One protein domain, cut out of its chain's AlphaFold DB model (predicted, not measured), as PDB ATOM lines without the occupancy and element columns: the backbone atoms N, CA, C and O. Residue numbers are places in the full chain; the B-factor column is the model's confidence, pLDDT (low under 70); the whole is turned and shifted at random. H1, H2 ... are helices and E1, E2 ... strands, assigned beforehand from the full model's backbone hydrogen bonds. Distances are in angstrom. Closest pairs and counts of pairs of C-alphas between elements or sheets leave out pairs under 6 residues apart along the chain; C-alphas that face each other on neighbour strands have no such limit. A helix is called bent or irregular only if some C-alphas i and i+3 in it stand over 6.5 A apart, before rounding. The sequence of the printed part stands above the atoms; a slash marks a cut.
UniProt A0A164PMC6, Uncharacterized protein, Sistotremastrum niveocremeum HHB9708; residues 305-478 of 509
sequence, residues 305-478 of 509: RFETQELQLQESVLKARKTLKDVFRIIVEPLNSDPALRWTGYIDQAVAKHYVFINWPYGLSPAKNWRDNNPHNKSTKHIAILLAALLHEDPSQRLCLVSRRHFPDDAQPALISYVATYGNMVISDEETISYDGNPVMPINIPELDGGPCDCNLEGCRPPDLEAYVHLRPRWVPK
ATOM      1  N   ARG A 305     -24.181 -52.926  21.202       38.53
ATOM      2  CA  ARG A 305     -25.017 -53.073  22.402       38.53
ATOM      3  C   ARG A 305     -26.423 -53.622  22.114       38.53
ATOM      4  O   ARG A 305     -26.943 -54.314  22.979       38.53
ATOM      5  N   PHE A 306     -27.043 -53.438  20.942       44.25
ATOM      6  CA  PHE A 306     -28.292 -54.170  20.621       44.25
ATOM      7  C   PHE A 306     -28.053 -55.586  20.150       44.25
ATOM      8  O   PHE A 306     -28.905 -56.445  20.376       44.25
ATOM      9  N   GLU A 307     -26.932 -55.829  19.486       52.50
ATOM     10  CA  GLU A 307     -26.508 -57.152  19.033       52.50
ATOM     11  C   GLU A 307     -26.166 -58.030  20.249       52.50
ATOM     12  O   GLU A 307     -26.709 -59.127  20.410       52.50
ATOM     13  N   THR A 308     -25.359 -57.495  21.170       50.88
ATOM     14  CA  THR A 308     -24.764 -58.217  22.303       50.88
ATOM     15  C   THR A 308     -25.445 -57.984  23.652       50.88
ATOM     16  O   THR A 308     -25.177 -58.752  24.572       50.88
ATOM     17  N   GLN A 309     -26.328 -56.989  23.818       56.47
ATOM     18  CA  GLN A 309     -26.970 -56.657  25.105       56.47
ATOM     19  C   GLN A 309     -28.502 -56.532  24.989       56.47
ATOM     20  O   GLN A 309     -29.087 -56.425  23.911       56.47
ATOM     21  N   GLU A 310     -29.179 -56.609  26.132       70.56
ATOM     22  CA  GLU A 310     -30.620 -56.437  26.292       70.56
ATOM     23  C   GLU A 310     -30.892 -55.456  27.440       70.56
ATOM     24  O   GLU A 310     -30.236 -55.502  28.482       70.56
ATOM     25  N   LEU A 311     -31.878 -54.574  27.264       71.56
ATOM     26  CA  LEU A 311     -32.321 -53.652  28.308       71.56
ATOM     27  C   LEU A 311     -33.211 -54.390  29.320       71.56
ATOM     28  O   LEU A 311     -34.402 -54.611  29.076       71.56
ATOM     29  N   GLN A 312     -32.640 -54.766  30.461       76.44
ATOM     30  CA  GLN A 312     -33.306 -55.568  31.483       76.44
ATOM     31  C   GLN A 312     -33.785 -54.722  32.669       76.44
ATOM     32  O   GLN A 312     -33.055 -53.914  33.256       76.44
ATOM     33  N   LEU A 313     -35.045 -54.945  33.053       83.44
ATOM     34  CA  LEU A 313     -35.621 -54.403  34.282       83.44
ATOM     35  C   LEU A 313     -34.834 -54.925  35.489       83.44
ATOM     36  O   LEU A 313     -34.574 -56.120  35.585       83.44
ATOM     37  N   GLN A 314     -34.524 -54.047  36.443       81.56
ATOM     38  CA  GLN A 314     -33.899 -54.453  37.711       81.56
ATOM     39  C   GLN A 314     -34.894 -55.126  38.677       81.56
ATOM     40  O   GLN A 314     -34.503 -55.616  39.732       81.56
ATOM     41  N   GLU A 315     -36.184 -55.157  38.326       86.44
ATOM     42  CA  GLU A 315     -37.277 -55.613  39.185       86.44
ATOM     43  C   GLU A 315     -38.319 -56.445  38.428       86.44
ATOM     44  O   GLU A 315     -38.331 -56.516  37.198       86.44
ATOM     45  N   SER A 316     -39.255 -57.043  39.173       88.62
ATOM     46  CA  SER A 316     -40.385 -57.762  38.584       88.62
ATOM     47  C   SER A 316     -41.238 -56.847  37.695       88.62
ATOM     48  O   SER A 316     -41.458 -55.673  37.998       88.62
ATOM     49  N   VAL A 317     -41.796 -57.410  36.615       86.62
ATOM     50  CA  VAL A 317     -42.627 -56.671  35.644       86.62
ATOM     51  C   VAL A 317     -43.811 -55.960  36.318       86.62
ATOM     52  O   VAL A 317     -44.212 -54.886  35.881       86.62
ATOM     53  N   LEU A 318     -44.349 -56.517  37.410       87.25
ATOM     54  CA  LEU A 318     -45.409 -55.889  38.205       87.25
ATOM     55  C   LEU A 318     -44.927 -54.629  38.938       87.25
ATOM     56  O   LEU A 318     -45.622 -53.612  38.899       87.25
ATOM     57  N   LYS A 319     -43.746 -54.664  39.574       89.31
ATOM     58  CA  LYS A 319     -43.205 -53.482  40.258       89.31
ATOM     59  C   LYS A 319     -42.751 -52.431  39.244       89.31
ATOM     60  O   LYS A 319     -43.148 -51.281  39.377       89.31
ATOM     61  N   ALA A 320     -42.088 -52.832  38.158       88.38
ATOM     62  CA  ALA A 320     -41.731 -51.938  37.055       88.38
ATOM     63  C   ALA A 320     -42.954 -51.267  36.394       88.38
ATOM     64  O   ALA A 320     -42.904 -50.078  36.092       88.38
ATOM     65  N   ARG A 321     -44.081 -51.978  36.222       88.88
ATOM     66  CA  ARG A 321     -45.355 -51.384  35.766       88.88
ATOM     67  C   ARG A 321     -45.883 -50.325  36.732       88.88
ATOM     68  O   ARG A 321     -46.304 -49.260  36.283       88.88
ATOM     69  N   LYS A 322     -45.824 -50.588  38.044       90.44
ATOM     70  CA  LYS A 322     -46.184 -49.598  39.068       90.44
ATOM     71  C   LYS A 322     -45.265 -48.373  38.985       90.44
ATOM     72  O   LYS A 322     -45.776 -47.270  38.831       90.44
ATOM     73  N   THR A 323     -43.947 -48.573  38.997       90.69
ATOM     74  CA  THR A 323     -42.933 -47.515  38.850       90.69
ATOM     75  C   THR A 323     -43.178 -46.675  37.601       90.69
ATOM     76  O   THR A 323     -43.224 -45.456  37.693       90.69
ATOM     77  N   LEU A 324     -43.428 -47.309  36.450       89.94
ATOM     78  CA  LEU A 324     -43.737 -46.615  35.201       89.94
ATOM     79  C   LEU A 324     -44.982 -45.731  35.334       89.94
ATOM     80  O   LEU A 324     -44.964 -44.588  34.894       89.94
ATOM     81  N   LYS A 325     -46.055 -46.229  35.960       88.25
ATOM     82  CA  LYS A 325     -47.273 -45.443  36.193       88.25
ATOM     83  C   LYS A 325     -47.038 -44.282  37.166       88.25
ATOM     84  O   LYS A 325     -47.554 -43.194  36.930       88.25
ATOM     85  N   ASP A 326     -46.302 -44.512  38.252       89.81
ATOM     86  CA  ASP A 326     -46.047 -43.495  39.274       89.81
ATOM     87  C   ASP A 326     -45.104 -42.391  38.763       89.81
ATOM     88  O   ASP A 326     -45.405 -41.218  38.967       89.81
ATOM     89  N   VAL A 327     -44.043 -42.745  38.026       90.50
ATOM     90  CA  VAL A 327     -43.110 -41.802  37.380       90.50
ATOM     91  C   VAL A 327     -43.785 -41.042  36.238       90.50
ATOM     92  O   VAL A 327     -43.708 -39.818  36.192       90.50
ATOM     93  N   PHE A 328     -44.499 -41.729  35.337       89.31
ATOM     94  CA  PHE A 328     -45.170 -41.059  34.216       89.31
ATOM     95  C   PHE A 328     -46.238 -40.070  34.707       89.31
ATOM     96  O   PHE A 328     -46.355 -38.993  34.131       89.31
ATOM     97  N   ARG A 329     -46.949 -40.373  35.809       88.56
ATOM     98  CA  ARG A 329     -47.881 -39.434  36.463       88.56
ATOM     99  C   ARG A 329     -47.194 -38.134  36.904       88.56
ATOM    100  O   ARG A 329     -47.822 -37.092  36.799       88.56
ATOM    101  N   ILE A 330     -45.948 -38.194  37.379       89.50
ATOM    102  CA  ILE A 330     -45.179 -37.006  37.791       89.50
ATOM    103  C   ILE A 330     -44.800 -36.164  36.562       89.50
ATOM    104  O   ILE A 330     -44.956 -34.948  36.590       89.50
ATOM    105  N   ILE A 331     -44.390 -36.789  35.447       88.38
ATOM    106  CA  ILE A 331     -44.123 -36.053  34.195       88.38
ATOM    107  C   ILE A 331     -45.376 -35.324  33.693       88.38
ATOM    108  O   ILE A 331     -45.292 -34.182  33.260       88.38
ATOM    109  N   VAL A 332     -46.546 -35.966  33.757       89.38
ATOM    110  CA  VAL A 332     -47.806 -35.401  33.239       89.38
ATOM    111  C   VAL A 332     -48.636 -34.636  34.277       89.38
ATOM    112  O   VAL A 332     -49.773 -34.273  33.974       89.38
ATOM    113  N   GLU A 333     -48.089 -34.331  35.462       89.00
ATOM    114  CA  GLU A 333     -48.733 -33.454  36.458       89.00
ATOM    115  C   GLU A 333     -49.228 -32.120  35.852       89.00
ATOM    116  O   GLU A 333     -50.365 -31.751  36.136       89.00
ATOM    117  N   PRO A 334     -48.512 -31.432  34.936       86.69
ATOM    118  CA  PRO A 334     -48.989 -30.168  34.350       86.69
ATOM    119  C   PRO A 334     -50.271 -30.319  33.511       86.69
ATOM    120  O   PRO A 334     -51.052 -29.373  33.343       86.69
ATOM    121  N   LEU A 335     -50.558 -31.535  33.027       85.19
ATOM    122  CA  LEU A 335     -51.814 -31.844  32.343       85.19
ATOM    123  C   LEU A 335     -53.010 -31.913  33.304       85.19
ATOM    124  O   LEU A 335     -54.138 -31.854  32.819       85.19
ATOM    125  N   ASN A 336     -52.767 -31.935  34.622       72.88
ATOM    126  CA  ASN A 336     -53.685 -31.855  35.770       72.88
ATOM    127  C   ASN A 336     -55.181 -31.797  35.422       72.88
ATOM    128  O   ASN A 336     -55.705 -30.771  34.978       72.88
ATOM    129  N   SER A 337     -55.844 -32.928  35.639       65.44
ATOM    130  CA  SER A 337     -57.211 -33.227  35.223       65.44
ATOM    131  C   SER A 337     -57.963 -33.883  36.380       65.44
ATOM    132  O   SER A 337     -57.479 -34.885  36.915       65.44
ATOM    133  N   ASP A 338     -59.153 -33.391  36.710       69.88
ATOM    134  CA  ASP A 338     -60.105 -34.107  37.564       69.88
ATOM    135  C   ASP A 338     -61.338 -34.472  36.712       69.88
ATOM    136  O   ASP A 338     -61.959 -33.566  36.151       69.88
ATOM    137  N   PRO A 339     -61.675 -35.765  36.519       72.06
ATOM    138  CA  PRO A 339     -60.997 -36.958  37.034       72.06
ATOM    139  C   PRO A 339     -59.627 -37.221  36.393       72.06
ATOM    140  O   PRO A 339     -59.375 -36.889  35.235       72.06
ATOM    141  N   ALA A 340     -58.758 -37.906  37.143       72.62
ATOM    142  CA  ALA A 340     -57.417 -38.285  36.698       72.62
ATOM    143  C   ALA A 340     -57.435 -39.067  35.369       72.62
ATOM    144  O   ALA A 340     -58.065 -40.126  35.255       72.62
ATOM    145  N   LEU A 341     -56.704 -38.560  34.373       73.44
ATOM    146  CA  LEU A 341     -56.711 -39.091  33.013       73.44
ATOM    147  C   LEU A 341     -56.321 -40.572  32.931       73.44
ATOM    148  O   LEU A 341     -55.308 -41.049  33.459       73.44
ATOM    149  N   ARG A 342     -57.123 -41.310  32.157       74.38
ATOM    150  CA  ARG A 342     -56.723 -42.616  31.626       74.38
ATOM    151  C   ARG A 342     -55.584 -42.411  30.636       74.38
ATOM    152  O   ARG A 342     -55.524 -41.388  29.963       74.38
ATOM    153  N   TRP A 343     -54.740 -43.435  30.491       72.25
ATOM    154  CA  TRP A 343     -53.556 -43.407  29.622       72.25
ATOM    155  C   TRP A 343     -53.841 -42.816  28.232       72.25
ATOM    156  O   TRP A 343     -53.078 -41.999  27.732       72.25
ATOM    157  N   THR A 344     -54.992 -43.180  27.667       68.88
ATOM    158  CA  THR A 344     -55.505 -42.767  26.358       68.88
ATOM    159  C   THR A 344     -55.664 -41.256  26.166       68.88
ATOM    160  O   THR A 344     -55.597 -40.812  25.028       68.88
ATOM    161  N   GLY A 345     -55.902 -40.485  27.233       75.50
ATOM    162  CA  GLY A 345     -56.266 -39.067  27.155       75.50
ATOM    163  C   GLY A 345     -55.126 -38.079  27.420       75.50
ATOM    164  O   GLY A 345     -55.336 -36.884  27.271       75.50
ATOM    165  N   TYR A 346     -53.920 -38.533  27.788       81.06
ATOM    166  CA  TYR A 346     -52.789 -37.615  28.010       81.06
ATOM    167  C   TYR A 346     -52.364 -36.867  26.737       81.06
ATOM    168  O   TYR A 346     -51.936 -35.723  26.826       81.06
ATOM    169  N   ILE A 347     -52.525 -37.479  25.560       77.38
ATOM    170  CA  ILE A 347     -52.256 -36.834  24.266       77.38
ATOM    171  C   ILE A 347     -53.321 -35.770  23.972       77.38
ATOM    172  O   ILE A 347     -52.981 -34.609  23.752       77.38
ATOM    173  N   ASP A 348     -54.600 -36.140  24.086       76.19
ATOM    174  CA  ASP A 348     -55.744 -35.231  23.921       76.19
ATOM    175  C   ASP A 348     -55.646 -34.019  24.883       76.19
ATOM    176  O   ASP A 348     -55.912 -32.879  24.499       76.19
ATOM    177  N   GLN A 349     -55.185 -34.235  26.123       81.69
ATOM    178  CA  GLN A 349     -54.990 -33.170  27.113       81.69
ATOM    179  C   GLN A 349     -53.737 -32.315  26.865       81.69
ATOM    180  O   GLN A 349     -53.780 -31.115  27.137       81.69
ATOM    181  N   ALA A 350     -52.641 -32.893  26.359       81.25
ATOM    182  CA  ALA A 350     -51.435 -32.149  25.990       81.25
ATOM    183  C   ALA A 350     -51.725 -31.158  24.854       81.25
ATOM    184  O   ALA A 350     -51.391 -29.980  24.982       81.25
ATOM    185  N   VAL A 351     -52.472 -31.595  23.829       77.12
ATOM    186  CA  VAL A 351     -53.034 -30.722  22.783       77.12
ATOM    187  C   VAL A 351     -53.847 -29.585  23.406       77.12
ATOM    188  O   VAL A 351     -53.545 -28.416  23.179       77.12
ATOM    189  N   ALA A 352     -54.840 -29.921  24.239       78.69
ATOM    190  CA  ALA A 352     -55.761 -28.947  24.829       78.69
ATOM    191  C   ALA A 352     -55.102 -27.954  25.810       78.69
ATOM    192  O   ALA A 352     -55.676 -26.905  26.088       78.69
ATOM    193  N   LYS A 353     -53.914 -28.269  26.345       81.94
ATOM    194  CA  LYS A 353     -53.136 -27.397  27.245       81.94
ATOM    195  C   LYS A 353     -51.859 -26.825  26.611       81.94
ATOM    196  O   LYS A 353     -51.072 -26.201  27.316       81.94
ATOM    197  N   HIS A 354     -51.665 -26.983  25.300       80.25
ATOM    198  CA  HIS A 354     -50.501 -26.471  24.563       80.25
ATOM    199  C   HIS A 354     -49.155 -26.977  25.126       80.25
ATOM    200  O   HIS A 354     -48.195 -26.215  25.271       80.25
ATOM    201  N   TYR A 355     -49.084 -28.273  25.434       83.94
ATOM    202  CA  TYR A 355     -47.850 -28.981  25.775       83.94
ATOM    203  C   TYR A 355     -47.466 -29.975  24.674       83.94
ATOM    204  O   TYR A 355     -48.326 -30.542  24.005       83.94
ATOM    205  N   VAL A 356     -46.166 -30.220  24.539       79.12
ATOM    206  CA  VAL A 356     -45.579 -31.249  23.675       79.12
ATOM    207  C   VAL A 356     -44.744 -32.215  24.512       79.12
ATOM    208  O   VAL A 356     -44.165 -31.824  25.528       79.12
ATOM    209  N   PHE A 357     -44.665 -33.476  24.096       81.69
ATOM    210  CA  PHE A 357     -43.699 -34.421  24.653       81.69
ATOM    211  C   PHE A 357     -42.394 -34.346  23.858       81.69
ATOM    212  O   PHE A 357     -42.414 -34.438  22.631       81.69
ATOM    213  N   ILE A 358     -41.264 -34.223  24.552       79.56
ATOM    214  CA  ILE A 358     -39.923 -34.303  23.961       79.56
ATOM    215  C   ILE A 358     -39.167 -35.522  24.488       79.56
ATOM    216  O   ILE A 358     -39.525 -36.093  25.523       79.56
ATOM    217  N   ASN A 359     -38.110 -35.908  23.772       74.94
ATOM    218  CA  ASN A 359     -37.304 -37.097  24.052       74.94
ATOM    219  C   ASN A 359     -38.139 -38.394  24.062       74.94
ATOM    220  O   ASN A 359     -37.945 -39.269  24.911       74.94
ATOM    221  N   TRP A 360     -39.099 -38.530  23.134       75.81
ATOM    222  CA  TRP A 360     -39.894 -39.754  23.037       75.81
ATOM    223  C   TRP A 360     -39.076 -40.913  22.436       75.81
ATOM    224  O   TRP A 360     -38.668 -40.818  21.279       75.81
ATOM    225  N   PRO A 361     -38.860 -42.031  23.157       69.12
ATOM    226  CA  PRO A 361     -37.923 -43.064  22.727       69.12
ATOM    227  C   PRO A 361     -38.467 -43.932  21.584       69.12
ATOM    228  O   PRO A 361     -39.637 -44.336  21.573       69.12
ATOM    229  N   TYR A 362     -37.581 -44.297  20.658       63.31
ATOM    230  CA  TYR A 362     -37.886 -45.192  19.540       63.31
ATOM    231  C   TYR A 362     -37.976 -46.652  20.007       63.31
ATOM    232  O   TYR A 362     -37.523 -47.033  21.089       63.31
ATOM    233  N   GLY A 363     -38.582 -47.502  19.174       64.12
ATOM    234  CA  GLY A 363     -38.844 -48.908  19.505       64.12
ATOM    235  C   GLY A 363     -40.072 -49.117  20.400       64.12
ATOM    236  O   GLY A 363     -40.421 -50.260  20.697       64.12
ATOM    237  N   LEU A 364     -40.756 -48.035  20.790       69.44
ATOM    238  CA  LEU A 364     -42.159 -48.071  21.192       69.44
ATOM    239  C   LEU A 364     -43.068 -48.048  19.952       69.44
ATOM    240  O   LEU A 364     -42.665 -47.634  18.868       69.44
ATOM    241  N   SER A 365     -44.309 -48.507  20.110       61.97
ATOM    242  CA  SER A 365     -45.324 -48.415  19.054       61.97
ATOM    243  C   SER A 365     -45.734 -46.945  18.823       61.97
ATOM    244  O   SER A 365     -45.877 -46.236  19.822       61.97
ATOM    245  N   PRO A 366     -45.989 -46.489  17.575       58.91
ATOM    246  CA  PRO A 366     -46.311 -45.089  17.286       58.91
ATOM    247  C   PRO A 366     -47.471 -44.536  18.117       58.91
ATOM    248  O   PRO A 366     -48.503 -45.197  18.309       58.91
ATOM    249  N   ALA A 367     -47.302 -43.305  18.592       56.09
ATOM    250  CA  ALA A 367     -48.240 -42.649  19.489       56.09
ATOM    251  C   ALA A 367     -49.507 -42.149  18.784       56.09
ATOM    252  O   ALA A 367     -50.530 -41.986  19.438       56.09
ATOM    253  N   LYS A 368     -49.523 -42.061  17.452       53.59
ATOM    254  CA  LYS A 368     -50.756 -41.954  16.655       53.59
ATOM    255  C   LYS A 368     -51.870 -42.930  17.088       53.59
ATOM    256  O   LYS A 368     -53.038 -42.556  17.123       53.59
ATOM    257  N   ASN A 369     -51.513 -44.151  17.503       56.72
ATOM    258  CA  ASN A 369     -52.458 -45.148  18.027       56.72
ATOM    259  C   ASN A 369     -52.394 -45.254  19.570       56.72
ATOM    260  O   ASN A 369     -52.516 -46.346  20.126       56.72
ATOM    261  N   TRP A 370     -52.178 -44.144  20.291       63.28
ATOM    262  CA  TRP A 370     -51.964 -44.110  21.753       63.28
ATOM    263  C   TRP A 370     -53.021 -44.868  22.564       63.28
ATOM    264  O   TRP A 370     -52.715 -45.475  23.595       63.28
ATOM    265  N   ARG A 371     -54.265 -44.862  22.071       62.78
ATOM    266  CA  ARG A 371     -55.415 -45.525  22.697       62.78
ATOM    267  C   ARG A 371     -55.215 -47.044  22.811       62.78
ATOM    268  O   ARG A 371     -55.485 -47.606  23.872       62.78
ATOM    269  N   ASP A 372     -54.609 -47.661  21.798       61.09
ATOM    270  CA  ASP A 372     -54.276 -49.095  21.734       61.09
ATOM    271  C   ASP A 372     -52.817 -49.385  22.151       61.09
ATOM    272  O   ASP A 372     -52.418 -50.527  22.426       61.09
ATOM    273  N   ASN A 373     -51.990 -48.335  22.206       63.47
ATOM    274  CA  ASN A 373     -50.547 -48.410  22.419       63.47
ATOM    275  C   ASN A 373     -50.057 -48.116  23.841       63.47
ATOM    276  O   ASN A 373     -48.851 -48.004  24.032       63.47
ATOM    277  N   ASN A 374     -50.943 -48.125  24.845       72.62
ATOM    278  CA  ASN A 374     -50.604 -48.011  26.271       72.62
ATOM    279  C   ASN A 374     -49.373 -48.879  26.677       72.62
ATOM    280  O   ASN A 374     -49.519 -50.098  26.846       72.62
ATOM    281  N   PRO A 375     -48.179 -48.281  26.897       65.19
ATOM    282  CA  PRO A 375     -46.933 -49.017  27.130       65.19
ATOM    283  C   PRO A 375     -46.919 -49.829  28.426       65.19
ATOM    284  O   PRO A 375     -46.292 -50.887  28.467       65.19
ATOM    285  N   HIS A 376     -47.672 -49.412  29.453       68.62
ATOM    286  CA  HIS A 376     -47.852 -50.186  30.687       68.62
ATOM    287  C   HIS A 376     -48.411 -51.590  30.396       68.62
ATOM    288  O   HIS A 376     -48.040 -52.554  31.064       68.62
ATOM    289  N   ASN A 377     -49.250 -51.736  29.365       72.69
ATOM    290  CA  ASN A 377     -49.878 -53.007  28.999       72.69
ATOM    291  C   ASN A 377     -49.096 -53.803  27.933       72.69
ATOM    292  O   ASN A 377     -49.427 -54.964  27.694       72.69
ATOM    293  N   LYS A 378     -48.051 -53.227  27.320       76.38
ATOM    294  CA  LYS A 378     -47.189 -53.910  26.339       76.38
ATOM    295  C   LYS A 378     -46.194 -54.875  27.024       76.38
ATOM    296  O   LYS A 378     -46.275 -55.155  28.226       76.38
ATOM    297  N   SER A 379     -45.277 -55.434  26.228       78.69
ATOM    298  CA  SER A 379     -44.241 -56.379  26.665       78.69
ATOM    299  C   SER A 379     -43.159 -55.729  27.539       78.69
ATOM    300  O   SER A 379     -42.965 -54.515  27.518       78.69
ATOM    301  N   THR A 380     -42.398 -56.561  28.259       80.06
ATOM    302  CA  THR A 380     -41.290 -56.153  29.141       80.06
ATOM    303  C   THR A 380     -40.320 -55.167  28.481       80.06
ATOM    304  O   THR A 380     -39.954 -54.177  29.106       80.06
ATOM    305  N   LYS A 381     -39.979 -55.378  27.198       78.62
ATOM    306  CA  LYS A 381     -39.105 -54.484  26.415       78.62
ATOM    307  C   LYS A 381     -39.657 -53.055  26.310       78.62
ATOM    308  O   LYS A 381     -38.898 -52.110  26.472       78.62
ATOM    309  N   HIS A 382     -40.963 -52.879  26.096       79.25
ATOM    310  CA  HIS A 382     -41.582 -51.546  26.001       79.25
ATOM    311  C   HIS A 382     -41.560 -50.815  27.349       79.25
ATOM    312  O   HIS A 382     -41.265 -49.625  27.411       79.25
ATOM    313  N   ILE A 383     -41.842 -51.543  28.435       83.50
ATOM    314  CA  ILE A 383     -41.801 -51.016  29.807       83.50
ATOM    315  C   ILE A 383     -40.370 -50.592  30.162       83.50
ATOM    316  O   ILE A 383     -40.179 -49.529  30.743       83.50
ATOM    317  N   ALA A 384     -39.369 -51.384  29.764       81.12
ATOM    318  CA  ALA A 384     -37.959 -51.070  29.966       81.12
ATOM    319  C   ALA A 384     -37.502 -49.844  29.151       81.12
ATOM    320  O   ALA A 384     -36.904 -48.940  29.725       81.12
ATOM    321  N   ILE A 385     -37.835 -49.765  27.855       80.69
ATOM    322  CA  ILE A 385     -37.502 -48.610  26.999       80.69
ATOM    323  C   ILE A 385     -38.080 -47.314  27.581       80.69
ATOM    324  O   ILE A 385     -37.356 -46.333  27.747       80.69
ATOM    325  N   LEU A 386     -39.366 -47.312  27.950       83.81
ATOM    326  CA  LEU A 386     -40.010 -46.107  28.470       83.81
ATOM    327  C   LEU A 386     -39.489 -45.720  29.864       83.81
ATOM    328  O   LEU A 386     -39.293 -44.538  30.127       83.81
ATOM    329  N   LEU A 387     -39.197 -46.687  30.743       87.00
ATOM    330  CA  LEU A 387     -38.551 -46.409  32.032       87.00
ATOM    331  C   LEU A 387     -37.128 -45.860  31.877       87.00
ATOM    332  O   LEU A 387     -36.744 -44.991  32.653       87.00
ATOM    333  N   ALA A 388     -36.350 -46.331  30.898       83.69
ATOM    334  CA  ALA A 388     -35.005 -45.816  30.646       83.69
ATOM    335  C   ALA A 388     -35.026 -44.358  30.154       83.69
ATOM    336  O   ALA A 388     -34.220 -43.557  30.621       83.69
ATOM    337  N   ALA A 389     -35.985 -43.997  29.292       83.56
ATOM    338  CA  ALA A 389     -36.181 -42.615  28.848       83.56
ATOM    339  C   ALA A 389     -36.704 -41.697  29.969       83.56
ATOM    340  O   ALA A 389     -36.250 -40.567  30.105       83.56
ATOM    341  N   LEU A 390     -37.629 -42.169  30.813       87.31
ATOM    342  CA  LEU A 390     -38.144 -41.385  31.946       87.31
ATOM    343  C   LEU A 390     -37.094 -41.167  33.049       87.31
ATOM    344  O   LEU A 390     -37.045 -40.105  33.659       87.31
ATOM    345  N   LEU A 391     -36.261 -42.176  33.320       87.62
ATOM    346  CA  LEU A 391     -35.297 -42.186  34.425       87.62
ATOM    347  C   LEU A 391     -33.853 -41.955  33.960       87.62
ATOM    348  O   LEU A 391     -32.926 -42.415  34.628       87.62
ATOM    349  N   HIS A 392     -33.638 -41.290  32.822       82.50
ATOM    350  CA  HIS A 392     -32.306 -41.138  32.232       82.50
ATOM    351  C   HIS A 392     -31.282 -40.469  33.180       82.50
ATOM    352  O   HIS A 392     -31.655 -39.777  34.132       82.50
ATOM    353  N   GLU A 393     -29.988 -40.731  32.971       74.31
ATOM    354  CA  GLU A 393     -28.904 -40.221  33.828       74.31
ATOM    355  C   GLU A 393     -28.782 -38.707  33.714       74.31
ATOM    356  O   GLU A 393     -29.144 -38.005  34.662       74.31
ATOM    357  N   ASP A 394     -28.402 -38.222  32.533       72.44
ATOM    358  CA  ASP A 394     -28.552 -36.819  32.147       72.44
ATOM    359  C   ASP A 394     -30.041 -36.406  32.248       72.44
ATOM    360  O   ASP A 394     -30.878 -37.028  31.577       72.44
ATOM    361  N   PRO A 395     -30.395 -35.396  33.073       70.62
ATOM    362  CA  PRO A 395     -31.762 -34.893  33.193       70.62
ATOM    363  C   PRO A 395     -32.315 -34.273  31.911       70.62
ATOM    364  O   PRO A 395     -33.517 -34.374  31.681       70.62
ATOM    365  N   SER A 396     -31.469 -33.664  31.073       68.88
ATOM    366  CA  SER A 396     -31.899 -33.050  29.815       68.88
ATOM    367  C   SER A 396     -32.456 -34.112  28.867       68.88
ATOM    368  O   SER A 396     -33.531 -33.941  28.305       68.88
ATOM    369  N   GLN A 397     -31.791 -35.265  28.780       72.00
ATOM    370  CA  GLN A 397     -32.136 -36.386  27.902       72.00
ATOM    371  C   GLN A 397     -33.382 -37.180  28.356       72.00
ATOM    372  O   GLN A 397     -33.754 -38.160  27.709       72.00
ATOM    373  N   ARG A 398     -34.038 -36.795  29.463       79.81
ATOM    374  CA  ARG A 398     -35.250 -37.470  29.961       79.81
ATOM    375  C   ARG A 398     -36.472 -37.155  29.109       79.81
ATOM    376  O   ARG A 398     -36.610 -36.050  28.593       79.81
ATOM    377  N   LEU A 399     -37.406 -38.099  29.027       84.38
ATOM    378  CA  LEU A 399     -38.736 -37.853  28.466       84.38
ATOM    379  C   LEU A 399     -39.452 -36.782  29.302       84.38
ATOM    380  O   LEU A 399     -39.829 -37.032  30.449       84.38
ATOM    381  N   CYS A 400     -39.655 -35.609  28.704       84.31
ATOM    382  CA  CYS A 400     -40.210 -34.428  29.362       84.31
ATOM    383  C   CYS A 400     -41.460 -33.920  28.639       84.31
ATOM    384  O   CYS A 400     -41.572 -34.006  27.416       84.31
ATOM    385  N   LEU A 401     -42.385 -33.344  29.406       87.25
ATOM    386  CA  LEU A 401     -43.512 -32.578  28.891       87.25
ATOM    387  C   LEU A 401     -43.149 -31.082  28.955       87.25
ATOM    388  O   LEU A 401     -42.725 -30.564  29.988       87.25
ATOM    389  N   VAL A 402     -43.263 -30.380  27.831       84.12
ATOM    390  CA  VAL A 402     -42.780 -28.998  27.676       84.12
ATOM    391  C   VAL A 402     -43.891 -28.130  27.106       84.12
ATOM    392  O   VAL A 402     -44.571 -28.533  26.164       84.12
ATOM    393  N   SER A 403     -44.115 -26.943  27.674       83.44
ATOM    394  CA  SER A 403     -45.120 -26.028  27.128       83.44
ATOM    395  C   SER A 403     -44.629 -25.433  25.810       83.44
ATOM    396  O   SER A 403     -43.458 -25.071  25.682       83.44
ATOM    397  N   ARG A 404     -45.534 -25.253  24.844       77.38
ATOM    398  CA  ARG A 404     -45.222 -24.614  23.558       77.38
ATOM    399  C   ARG A 404     -44.644 -23.199  23.697       77.38
ATOM    400  O   ARG A 404     -43.933 -22.764  22.808       77.38
ATOM    401  N   ARG A 405     -44.857 -22.541  24.844       77.06
ATOM    402  CA  ARG A 405     -44.283 -21.236  25.232       77.06
ATOM    403  C   ARG A 405     -42.745 -21.180  25.253       77.06
ATOM    404  O   ARG A 405     -42.187 -20.094  25.317       77.06
ATOM    405  N   HIS A 406     -42.062 -22.329  25.266       75.88
ATOM    406  CA  HIS A 406     -40.592 -22.404  25.202       75.88
ATOM    407  C   HIS A 406     -40.050 -22.477  23.766       75.88
ATOM    408  O   HIS A 406     -38.837 -22.505  23.566       75.88
ATOM    409  N   PHE A 407     -40.945 -22.498  22.781       72.62
ATOM    410  CA  PHE A 407     -40.647 -22.450  21.358       72.62
ATOM    411  C   PHE A 407     -41.092 -21.076  20.813       72.62
ATOM    412  O   PHE A 407     -41.981 -20.463  21.405       72.62
ATOM    413  N   PRO A 408     -40.488 -20.570  19.723       64.62
ATOM    414  CA  PRO A 408     -40.926 -19.340  19.059       64.62
ATOM    415  C   PRO A 408     -42.386 -19.395  18.593       64.62
ATOM    416  O   PRO A 408     -42.903 -20.475  18.311       64.62
ATOM    417  N   ASP A 409     -43.026 -18.235  18.435       61.19
ATOM    418  CA  ASP A 409     -44.413 -18.143  17.951       61.19
ATOM    419  C   ASP A 409     -44.568 -18.641  16.497       61.19
ATOM    420  O   ASP A 409     -45.605 -19.191  16.117       61.19
ATOM    421  N   ASP A 410     -43.513 -18.504  15.688       57.22
ATOM    422  CA  ASP A 410     -43.396 -19.062  14.339       57.22
ATOM    423  C   ASP A 410     -43.106 -20.576  14.331       57.22
ATOM    424  O   ASP A 410     -43.420 -21.260  13.353       57.22
ATOM    425  N   ALA A 411     -42.609 -21.143  15.434       57.69
ATOM    426  CA  ALA A 411     -42.378 -22.576  15.548       57.69
ATOM    427  C   ALA A 411     -43.676 -23.340  15.873       57.69
ATOM    428  O   ALA A 411     -44.375 -23.099  16.861       57.69
ATOM    429  N   GLN A 412     -43.970 -24.356  15.062       58.47
ATOM    430  CA  GLN A 412     -45.066 -25.301  15.288       58.47
ATOM    431  C   GLN A 412     -44.498 -26.669  15.714       58.47
ATOM    432  O   GLN A 412     -44.546 -27.614  14.927       58.47
ATOM    433  N   PRO A 413     -43.916 -26.802  16.928       61.94
ATOM    434  CA  PRO A 413     -43.326 -28.062  17.371       61.94
ATOM    435  C   PRO A 413     -44.376 -29.172  17.343       61.94
ATOM    436  O   PRO A 413     -45.502 -28.978  17.809       61.94
ATOM    437  N   ALA A 414     -44.010 -30.341  16.820       63.22
ATOM    438  CA  ALA A 414     -44.906 -31.487  16.813       63.22
ATOM    439  C   ALA A 414     -45.293 -31.893  18.242       63.22
ATOM    440  O   ALA A 414     -44.497 -31.797  19.177       63.22
ATOM    441  N   LEU A 415     -46.523 -32.389  18.395       64.94
ATOM    442  CA  LEU A 415     -47.094 -32.821  19.676       64.94
ATOM    443  C   LEU A 415     -46.214 -33.853  20.402       64.94
ATOM    444  O   LEU A 415     -46.176 -33.897  21.633       64.94
ATOM    445  N   ILE A 416     -45.511 -34.675  19.622       66.12
ATOM    446  CA  ILE A 416     -44.501 -35.616  20.085       66.12
ATOM    447  C   ILE A 416     -43.266 -35.424  19.207       66.12
ATOM    448  O   ILE A 416     -43.289 -35.702  18.006       66.12
ATOM    449  N   SER A 417     -42.196 -34.941  19.832       64.50
ATOM    450  CA  SER A 417     -40.842 -34.978  19.298       64.50
ATOM    451  C   SER A 417     -40.234 -36.331  19.660       64.50
ATOM    452  O   SER A 417     -39.838 -36.583  20.808       64.50
ATOM    453  N   TYR A 418     -40.194 -37.227  18.674       53.53
ATOM    454  CA  TYR A 418     -39.378 -38.423  18.762       53.53
ATOM    455  C   TYR A 418     -37.926 -38.001  18.522       53.53
ATOM    456  O   TYR A 418     -37.464 -37.910  17.385       53.53
ATOM    457  N   VAL A 419     -37.187 -37.749  19.603       50.25
ATOM    458  CA  VAL A 419     -35.723 -37.778  19.525       50.25
ATOM    459  C   VAL A 419     -35.346 -39.224  19.283       50.25
ATOM    460  O   VAL A 419     -35.752 -40.107  20.046       50.25
ATOM    461  N   ALA A 420     -34.600 -39.474  18.209       34.16
ATOM    462  CA  ALA A 420     -34.045 -40.789  17.982       34.16
ATOM    463  C   ALA A 420     -33.333 -41.254  19.250       34.16
ATOM    464  O   ALA A 420     -32.472 -40.560  19.783       34.16
ATOM    465  N   THR A 421     -33.623 -42.484  19.691       32.72
ATOM    466  CA  THR A 421     -32.756 -43.164  20.668       32.72
ATOM    467  C   THR A 421     -31.307 -43.222  20.150       32.72
ATOM    468  O   THR A 421     -30.408 -43.529  20.914       32.72
ATOM    469  N   TYR A 422     -31.113 -42.928  18.853       30.41
ATOM    470  CA  TYR A 422     -29.886 -42.961  18.088       30.41
ATOM    471  C   TYR A 422     -29.834 -41.821  17.047       30.41
ATOM    472  O   TYR A 422     -30.349 -41.970  15.941       30.41
ATOM    473  N   GLY A 423     -29.189 -40.698  17.389       31.47
ATOM    474  CA  GLY A 423     -28.816 -39.613  16.460       31.47
ATOM    475  C   GLY A 423     -29.574 -38.284  16.620       31.47
ATOM    476  O   GLY A 423     -30.635 -38.212  17.232       31.47
ATOM    477  N   ASN A 424     -29.038 -37.214  16.021       31.70
ATOM    478  CA  ASN A 424     -29.564 -35.836  16.115       31.70
ATOM    479  C   ASN A 424     -30.865 -35.576  15.320       31.70
ATOM    480  O   ASN A 424     -31.292 -34.430  15.186       31.70
ATOM    481  N   MET A 425     -31.496 -36.615  14.765       30.33
ATOM    482  CA  MET A 425     -32.709 -36.484  13.964       30.33
ATOM    483  C   MET A 425     -33.947 -36.506  14.866       30.33
ATOM    484  O   MET A 425     -34.322 -37.551  15.403       30.33
ATOM    485  N   VAL A 426     -34.602 -35.353  14.999       37.62
ATOM    486  CA  VAL A 426     -35.972 -35.273  15.513       37.62
ATOM    487  C   VAL A 426     -36.903 -35.765  14.410       37.62
ATOM    488  O   VAL A 426     -37.039 -35.100  13.386       37.62
ATOM    489  N   ILE A 427     -37.566 -36.904  14.616       36.69
ATOM    490  CA  ILE A 427     -38.776 -37.216  13.851       36.69
ATOM    491  C   ILE A 427     -39.958 -36.602  14.601       36.69
ATOM    492  O   ILE A 427     -40.258 -36.952  15.744       36.69
ATOM    493  N   SER A 428     -40.642 -35.680  13.944       44.19
ATOM    494  CA  SER A 428     -41.965 -35.196  14.319       44.19
ATOM    495  C   SER A 428     -43.034 -36.221  13.909       44.19
ATOM    496  O   SER A 428     -43.019 -36.728  12.788       44.19
ATOM    497  N   ASP A 429     -44.011 -36.510  14.781       48.25
ATOM    498  CA  ASP A 429     -45.267 -37.148  14.337       48.25
ATOM    499  C   ASP A 429     -46.117 -36.080  13.611       48.25
ATOM    500  O   ASP A 429     -47.031 -35.490  14.192       48.25
ATOM    501  N   GLU A 430     -45.798 -35.776  12.344       43.00
ATOM    502  CA  GLU A 430     -46.520 -34.789  11.505       43.00
ATOM    503  C   GLU A 430     -47.893 -35.290  11.017       43.00
ATOM    504  O   GLU A 430     -48.348 -35.010   9.910       43.00
ATOM    505  N   GLU A 431     -48.609 -35.997  11.890       43.97
ATOM    506  CA  GLU A 431     -50.063 -36.134  11.825       43.97
ATOM    507  C   GLU A 431     -50.756 -35.294  12.915       43.97
ATOM    508  O   GLU A 431     -51.889 -35.564  13.309       43.97
ATOM    509  N   THR A 432     -50.147 -34.164  13.298       42.12
ATOM    510  CA  THR A 432     -50.846 -32.999  13.880       42.12
ATOM    511  C   THR A 432     -51.731 -32.266  12.856       42.12
ATOM    512  O   THR A 432     -51.901 -31.051  12.933       42.12
ATOM    513  N   ILE A 433     -52.331 -33.000  11.916       36.22
ATOM    514  CA  ILE A 433     -53.333 -32.540  10.952       36.22
ATOM    515  C   ILE A 433     -54.595 -33.376  11.202       36.22
ATOM    516  O   ILE A 433     -54.539 -34.606  11.167       36.22
ATOM    517  N   SER A 434     -55.731 -32.731  11.476       38.94
ATOM    518  CA  SER A 434     -57.004 -33.422  11.692       38.94
ATOM    519  C   SER A 434     -57.462 -34.132  10.414       38.94
ATOM    520  O   SER A 434     -56.988 -33.840   9.313       38.94
ATOM    521  N   TYR A 435     -58.452 -35.023  10.527       38.66
ATOM    522  CA  TYR A 435     -59.090 -35.641   9.355       38.66
ATOM    523  C   TYR A 435     -59.621 -34.606   8.334       38.66
ATOM    524  O   TYR A 435     -59.729 -34.919   7.149       38.66
ATOM    525  N   ASP A 436     -59.878 -33.369   8.774       40.91
ATOM    526  CA  ASP A 436     -60.397 -32.253   7.973       40.91
ATOM    527  C   ASP A 436     -59.309 -31.325   7.395       40.91
ATOM    528  O   ASP A 436     -59.634 -30.389   6.663       40.91
ATOM    529  N   GLY A 437     -58.028 -31.561   7.707       37.97
ATOM    530  CA  GLY A 437     -56.901 -30.758   7.211       37.97
ATOM    531  C   GLY A 437     -56.481 -29.573   8.095       37.97
ATOM    532  O   GLY A 437     -55.616 -28.803   7.686       37.97
ATOM    533  N   ASN A 438     -57.060 -29.412   9.290       41.47
ATOM    534  CA  ASN A 438     -56.701 -28.338  10.228       41.47
ATOM    535  C   ASN A 438     -55.562 -28.770  11.171       41.47
ATOM    536  O   ASN A 438     -55.494 -29.953  11.510       41.47
ATOM    537  N   PRO A 439     -54.701 -27.856  11.662       48.62
ATOM    538  CA  PRO A 439     -53.715 -28.198  12.685       48.62
ATOM    539  C   PRO A 439     -54.403 -28.692  13.967       48.62
ATOM    540  O   PRO A 439     -55.341 -28.070  14.465       48.62
ATOM    541  N   VAL A 440     -53.941 -29.826  14.503       55.75
ATOM    542  CA  VAL A 440     -54.513 -30.475  15.702       55.75
ATOM    543  C   VAL A 440     -54.266 -29.652  16.966       55.75
ATOM    544  O   VAL A 440     -55.108 -29.640  17.859       55.75
ATOM    545  N   MET A 441     -53.132 -28.951  17.044       59.31
ATOM    546  CA  MET A 441     -52.862 -27.997  18.120       59.31
ATOM    547  C   MET A 441     -53.279 -26.583  17.696       59.31
ATOM    548  O   MET A 441     -52.970 -26.188  16.570       59.31
ATOM    549  N   PRO A 442     -53.919 -25.785  18.575       60.56
ATOM    550  CA  PRO A 442     -54.270 -24.413  18.230       60.56
ATOM    551  C   PRO A 442     -53.010 -23.567  18.009       60.56
ATOM    552  O   PRO A 442     -52.003 -23.742  18.700       60.56
ATOM    553  N   ILE A 443     -53.078 -22.643  17.048       61.88
ATOM    554  CA  ILE A 443     -51.966 -21.744  16.699       61.88
ATOM    555  C   ILE A 443     -51.743 -20.726  17.825       61.88
ATOM    556  O   ILE A 443     -50.625 -20.564  18.301       61.88
ATOM    557  N   ASN A 444     -52.824 -20.099  18.302       63.19
ATOM    558  CA  ASN A 444     -52.776 -19.138  19.398       63.19
ATOM    559  C   ASN A 444     -52.508 -19.875  20.717       63.19
ATOM    560  O   ASN A 444     -53.382 -20.585  21.217       63.19
ATOM    561  N   ILE A 445     -51.321 -19.692  21.290       66.88
ATOM    562  CA  ILE A 445     -51.031 -20.099  22.667       66.88
ATOM    563  C   ILE A 445     -51.693 -19.053  23.589       66.88
ATOM    564  O   ILE A 445     -51.480 -17.862  23.368       66.88
ATOM    565  N   PRO A 446     -52.508 -19.439  24.589       64.50
ATOM    566  CA  PRO A 446     -53.084 -18.476  25.529       64.50
ATOM    567  C   PRO A 446     -51.975 -17.769  26.312       64.50
ATOM    568  O   PRO A 446     -50.897 -18.331  26.505       64.50
ATOM    569  N   GLU A 447     -52.224 -16.570  26.829       61.88
ATOM    570  CA  GLU A 447     -51.281 -15.909  27.742       61.88
ATOM    571  C   GLU A 447     -51.150 -16.690  29.072       61.88
ATOM    572  O   GLU A 447     -51.773 -17.740  29.265       61.88
ATOM    573  N   LEU A 448     -50.235 -16.271  29.943       61.78
ATOM    574  CA  LEU A 448     -50.031 -16.848  31.277       61.78
ATOM    575  C   LEU A 448     -50.308 -15.737  32.290       61.78
ATOM    576  O   LEU A 448     -49.852 -14.615  32.074       61.78
ATOM    577  N   ASP A 449     -50.981 -16.044  33.399       60.47
ATOM    578  CA  ASP A 449     -51.370 -15.071  34.436       60.47
ATOM    579  C   ASP A 449     -50.176 -14.617  35.314       60.47
ATOM    580  O   ASP A 449     -50.224 -14.630  36.541       60.47
ATOM    581  N   GLY A 450     -49.037 -14.299  34.688       58.72
ATOM    582  CA  GLY A 450     -47.771 -13.929  35.332       58.72
ATOM    583  C   GLY A 450     -47.022 -15.071  36.035       58.72
ATOM    584  O   GLY A 450     -45.909 -14.858  36.514       58.72
ATOM    585  N   GLY A 451     -47.603 -16.272  36.110       66.44
ATOM    586  CA  GLY A 451     -47.012 -17.425  36.795       66.44
ATOM    587  C   GLY A 451     -45.816 -18.061  36.062       66.44
ATOM    588  O   GLY A 451     -45.708 -17.951  34.838       66.44
ATOM    589  N   PRO A 452     -44.923 -18.770  36.784       67.19
ATOM    590  CA  PRO A 452     -43.919 -19.628  36.161       67.19
ATOM    591  C   PRO A 452     -44.598 -20.772  35.395       67.19
ATOM    592  O   PRO A 452     -45.683 -21.220  35.759       67.19
ATOM    593  N   CYS A 453     -43.957 -21.278  34.342       77.88
ATOM    594  CA  CYS A 453     -44.499 -22.420  33.614       77.88
ATOM    595  C   CYS A 453     -44.228 -23.724  34.382       77.88
ATOM    596  O   CYS A 453     -43.073 -24.038  34.662       77.88
ATOM    597  N   ASP A 454     -45.265 -24.526  34.641       82.94
ATOM    598  CA  ASP A 454     -45.171 -25.865  35.256       82.94
ATOM    599  C   ASP A 454     -44.478 -26.921  34.359       82.94
ATOM    600  O   ASP A 454     -44.664 -28.118  34.536       82.94
ATOM    601  N   CYS A 455     -43.693 -26.520  33.356       84.62
ATOM    602  CA  CYS A 455     -43.064 -27.450  32.424       84.62
ATOM    603  C   CYS A 455     -41.935 -28.281  33.073       84.62
ATOM    604  O   CYS A 455     -41.339 -27.883  34.072       84.62
ATOM    605  N   ASN A 456     -41.582 -29.425  32.482       83.31
ATOM    606  CA  ASN A 456     -40.565 -30.324  33.044       83.31
ATOM    607  C   ASN A 456     -39.113 -29.965  32.654       83.31
ATOM    608  O   ASN A 456     -38.206 -30.747  32.934       83.31
ATOM    609  N   LEU A 457     -38.872 -28.815  32.005       77.38
ATOM    610  CA  LEU A 457     -37.513 -28.313  31.747       77.38
ATOM    611  C   LEU A 457     -36.826 -27.876  33.048       77.38
ATOM    612  O   LEU A 457     -37.477 -27.440  33.993       77.38
ATOM    613  N   GLU A 458     -35.494 -27.900  33.047       65.50
ATOM    614  CA  GLU A 458     -34.642 -27.487  34.171       65.50
ATOM    615  C   GLU A 458     -34.919 -26.049  34.655       65.50
ATOM    616  O   GLU A 458     -34.971 -25.802  35.855       65.50
ATOM    617  N   GLY A 459     -35.185 -25.119  33.729       70.00
ATOM    618  CA  GLY A 459     -35.571 -23.730  34.028       70.00
ATOM    619  C   GLY A 459     -37.068 -23.494  34.291       70.00
ATOM    620  O   GLY A 459     -37.482 -22.340  34.385       70.00
ATOM    621  N   CYS A 460     -37.879 -24.553  34.355       80.62
ATOM    622  CA  CYS A 460     -39.297 -24.518  34.725       80.62
ATOM    623  C   CYS A 460     -39.467 -25.108  36.142       80.62
ATOM    624  O   CYS A 460     -39.014 -24.530  37.129       80.62
ATOM    625  N   ARG A 461     -40.107 -26.280  36.242       80.31
ATOM    626  CA  ARG A 461     -40.362 -27.043  37.461       80.31
ATOM    627  C   ARG A 461     -39.974 -28.505  37.180       80.31
ATOM    628  O   ARG A 461     -40.850 -29.353  36.995       80.31
ATOM    629  N   PRO A 462     -38.665 -28.807  37.061       79.19
ATOM    630  CA  PRO A 462     -38.207 -30.139  36.685       79.19
ATOM    631  C   PRO A 462     -38.664 -31.181  37.723       79.19
ATOM    632  O   PRO A 462     -38.629 -30.912  38.926       79.19
ATOM    633  N   PRO A 463     -39.108 -32.371  37.285       84.12
ATOM    634  CA  PRO A 463     -39.659 -33.381  38.177       84.12
ATOM    635  C   PRO A 463     -38.550 -34.043  39.001       84.12
ATOM    636  O   PRO A 463     -37.594 -34.584  38.439       84.12
ATOM    637  N   ASP A 464     -38.706 -34.069  40.328       86.00
ATOM    638  CA  ASP A 464     -37.858 -34.909  41.177       86.00
ATOM    639  C   ASP A 464     -38.186 -36.389  40.936       86.00
ATOM    640  O   ASP A 464     -39.314 -36.854  41.120       86.00
ATOM    641  N   LEU A 465     -37.161 -37.121  40.502       87.62
ATOM    642  CA  LEU A 465     -37.193 -38.550  40.225       87.62
ATOM    643  C   LEU A 465     -36.073 -39.305  40.962       87.62
ATOM    644  O   LEU A 465     -35.875 -40.489  40.681       87.62
ATOM    645  N   GLU A 466     -35.344 -38.675  41.897       87.12
ATOM    646  CA  GLU A 466     -34.198 -39.289  42.592       87.12
ATOM    647  C   GLU A 466     -34.603 -40.601  43.279       87.12
ATOM    648  O   GLU A 466     -33.959 -41.641  43.097       87.12
ATOM    649  N   ALA A 467     -35.763 -40.597  43.945       88.81
ATOM    650  CA  ALA A 467     -36.370 -41.768  44.576       88.81
ATOM    651  C   ALA A 467     -36.556 -42.977  43.630       88.81
ATOM    652  O   ALA A 467     -36.648 -44.113  44.098       88.81
ATOM    653  N   TYR A 468     -36.582 -42.766  42.309       89.25
ATOM    654  CA  TYR A 468     -36.764 -43.802  41.291       89.25
ATOM    655  C   TYR A 468     -35.486 -44.142  40.505       89.25
ATOM    656  O   TYR A 468     -35.482 -45.144  39.792       89.25
ATOM    657  N   VAL A 469     -34.385 -43.391  40.648       85.62
ATOM    658  CA  VAL A 469     -33.128 -43.609  39.894       85.62
ATOM    659  C   VAL A 469     -32.585 -45.034  40.057       85.62
ATOM    660  O   VAL A 469     -32.133 -45.645  39.088       85.62
ATOM    661  N   HIS A 470     -32.709 -45.615  41.253       85.25
ATOM    662  CA  HIS A 470     -32.289 -46.992  41.539       85.25
ATOM    663  C   HIS A 470     -33.075 -48.073  40.762       85.25
ATOM    664  O   HIS A 470     -32.665 -49.232  40.748       85.25
ATOM    665  N   LEU A 471     -34.181 -47.701  40.106       87.31
ATOM    666  CA  LEU A 471     -35.057 -48.576  39.319       87.31
ATOM    667  C   LEU A 471     -34.827 -48.470  37.803       87.31
ATOM    668  O   LEU A 471     -35.527 -49.135  37.035       87.31
ATOM    669  N   ARG A 472     -33.849 -47.663  37.364       84.19
ATOM    670  CA  ARG A 472     -33.451 -47.543  35.954       84.19
ATOM    671  C   ARG A 472     -33.123 -48.930  35.367       84.19
ATOM    672  O   ARG A 472     -32.266 -49.630  35.914       84.19
ATOM    673  N   PRO A 473     -33.759 -49.341  34.254       82.94
ATOM    674  CA  PRO A 473     -33.383 -50.551  33.524       82.94
ATOM    675  C   PRO A 473     -31.930 -50.471  33.046       82.94
ATOM    676  O   PRO A 473     -31.466 -49.402  32.657       82.94
ATOM    677  N   ARG A 474     -31.208 -51.593  33.062       79.62
ATOM    678  CA  ARG A 474     -29.785 -51.636  32.693       79.62
ATOM    679  C   ARG A 474     -29.579 -52.451  31.432       79.62
ATOM    680  O   ARG A 474     -30.263 -53.452  31.228       79.62
ATOM    681  N   TRP A 475     -28.610 -52.048  30.621       74.06
ATOM    682  CA  TRP A 475     -28.092 -52.892  29.553       74.06
ATOM    683  C   TRP A 475     -27.292 -54.043  30.171       74.06
ATOM    684  O   TRP A 475     -26.405 -53.824  30.996       74.06
ATOM    685  N   VAL A 476     -27.655 -55.273  29.818       75.38
ATOM    686  CA  VAL A 476     -27.032 -56.510  30.306       75.38
ATOM    687  C   VAL A 476     -26.680 -57.363  29.089       75.38
ATOM    688  O   VAL A 476     -27.541 -57.511  28.221       75.38
ATOM    689  N   PRO A 477     -25.469 -57.945  28.986       75.50
ATOM    690  CA  PRO A 477     -25.131 -58.843  27.887       75.50
ATOM    691  C   PRO A 477     -26.170 -59.957  27.703       75.50
ATOM    692  O   PRO A 477     -26.564 -60.621  28.668       75.50
ATOM    693  N   LYS A 478     -26.615 -60.171  26.462       72.75
ATOM    694  CA  LYS A 478     -27.503 -61.275  26.098       72.75
ATOM    695  C   LYS A 478     -26.798 -62.581  26.423       72.75
ATOM    696  O   LYS A 478     -25.691 -62.836  25.955       72.75
TER     697      LYS A 478
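This is residues 305 to 478 of the 509 residues of an uncharacterized protein of Sistotremastrum niveocremeum HHB9708 (UniProt A0A164PMC6). With little regular structure, the model has helices H2 and H4 side by side, the antiparallel pair E2-E3 by their last residues with E3 next to them, and hairpin E4-E5 beside E2; antiparallel pair E1-E6 brings the two ends of the printed part together, and a long loop, residues 429 to 465, has its C-alphas 10 to 27 A from the mean of all C-alphas. The 174 residues run H1 E1 H2 H3 E2 H4 E3 E4 E5 H5 E6, 66 in named elements, mixed class. It is compact, radius of gyration of the C-alphas 16.4 A, spans 49 by 33 by 33 A.

H1, residues 305 to 308, precedes E1, 309 to 312, antiparallel to E6, 474 to 477: N 310 and O 476 are 2.8 A apart. H2, 317 to 331, touches H4, 380 to 390, at Leu 324 and Leu 387, closest C-alphas 6.1 A. H3, 343 to 352, is irregular, C-alphas 344 and 347 being 7.1 A apart. E2, 355 to 358, is antiparallel to E3, 400 to 403: N 356 to O 402, 2.8 A. E4, 417 to 419, and E5, 426 to 428, form a hairpin: N 418 to O 427, 2.9 A. H5, 466 to 469, is close but not clearly touching H2. Every O i to N i+4 pair is within hydrogen-bond range in H2 and H4, 4 of 6 in H3.

Find C-alpha 317 at (-42.627, -56.671, 35.644); H2 runs 20.7 A. E6 ends at C-alpha 477, (-25.131, -58.843, 27.887).

The printed part has no cut. Link E5 to H5 is long; residues 408 to 452 are under pLDDT 70.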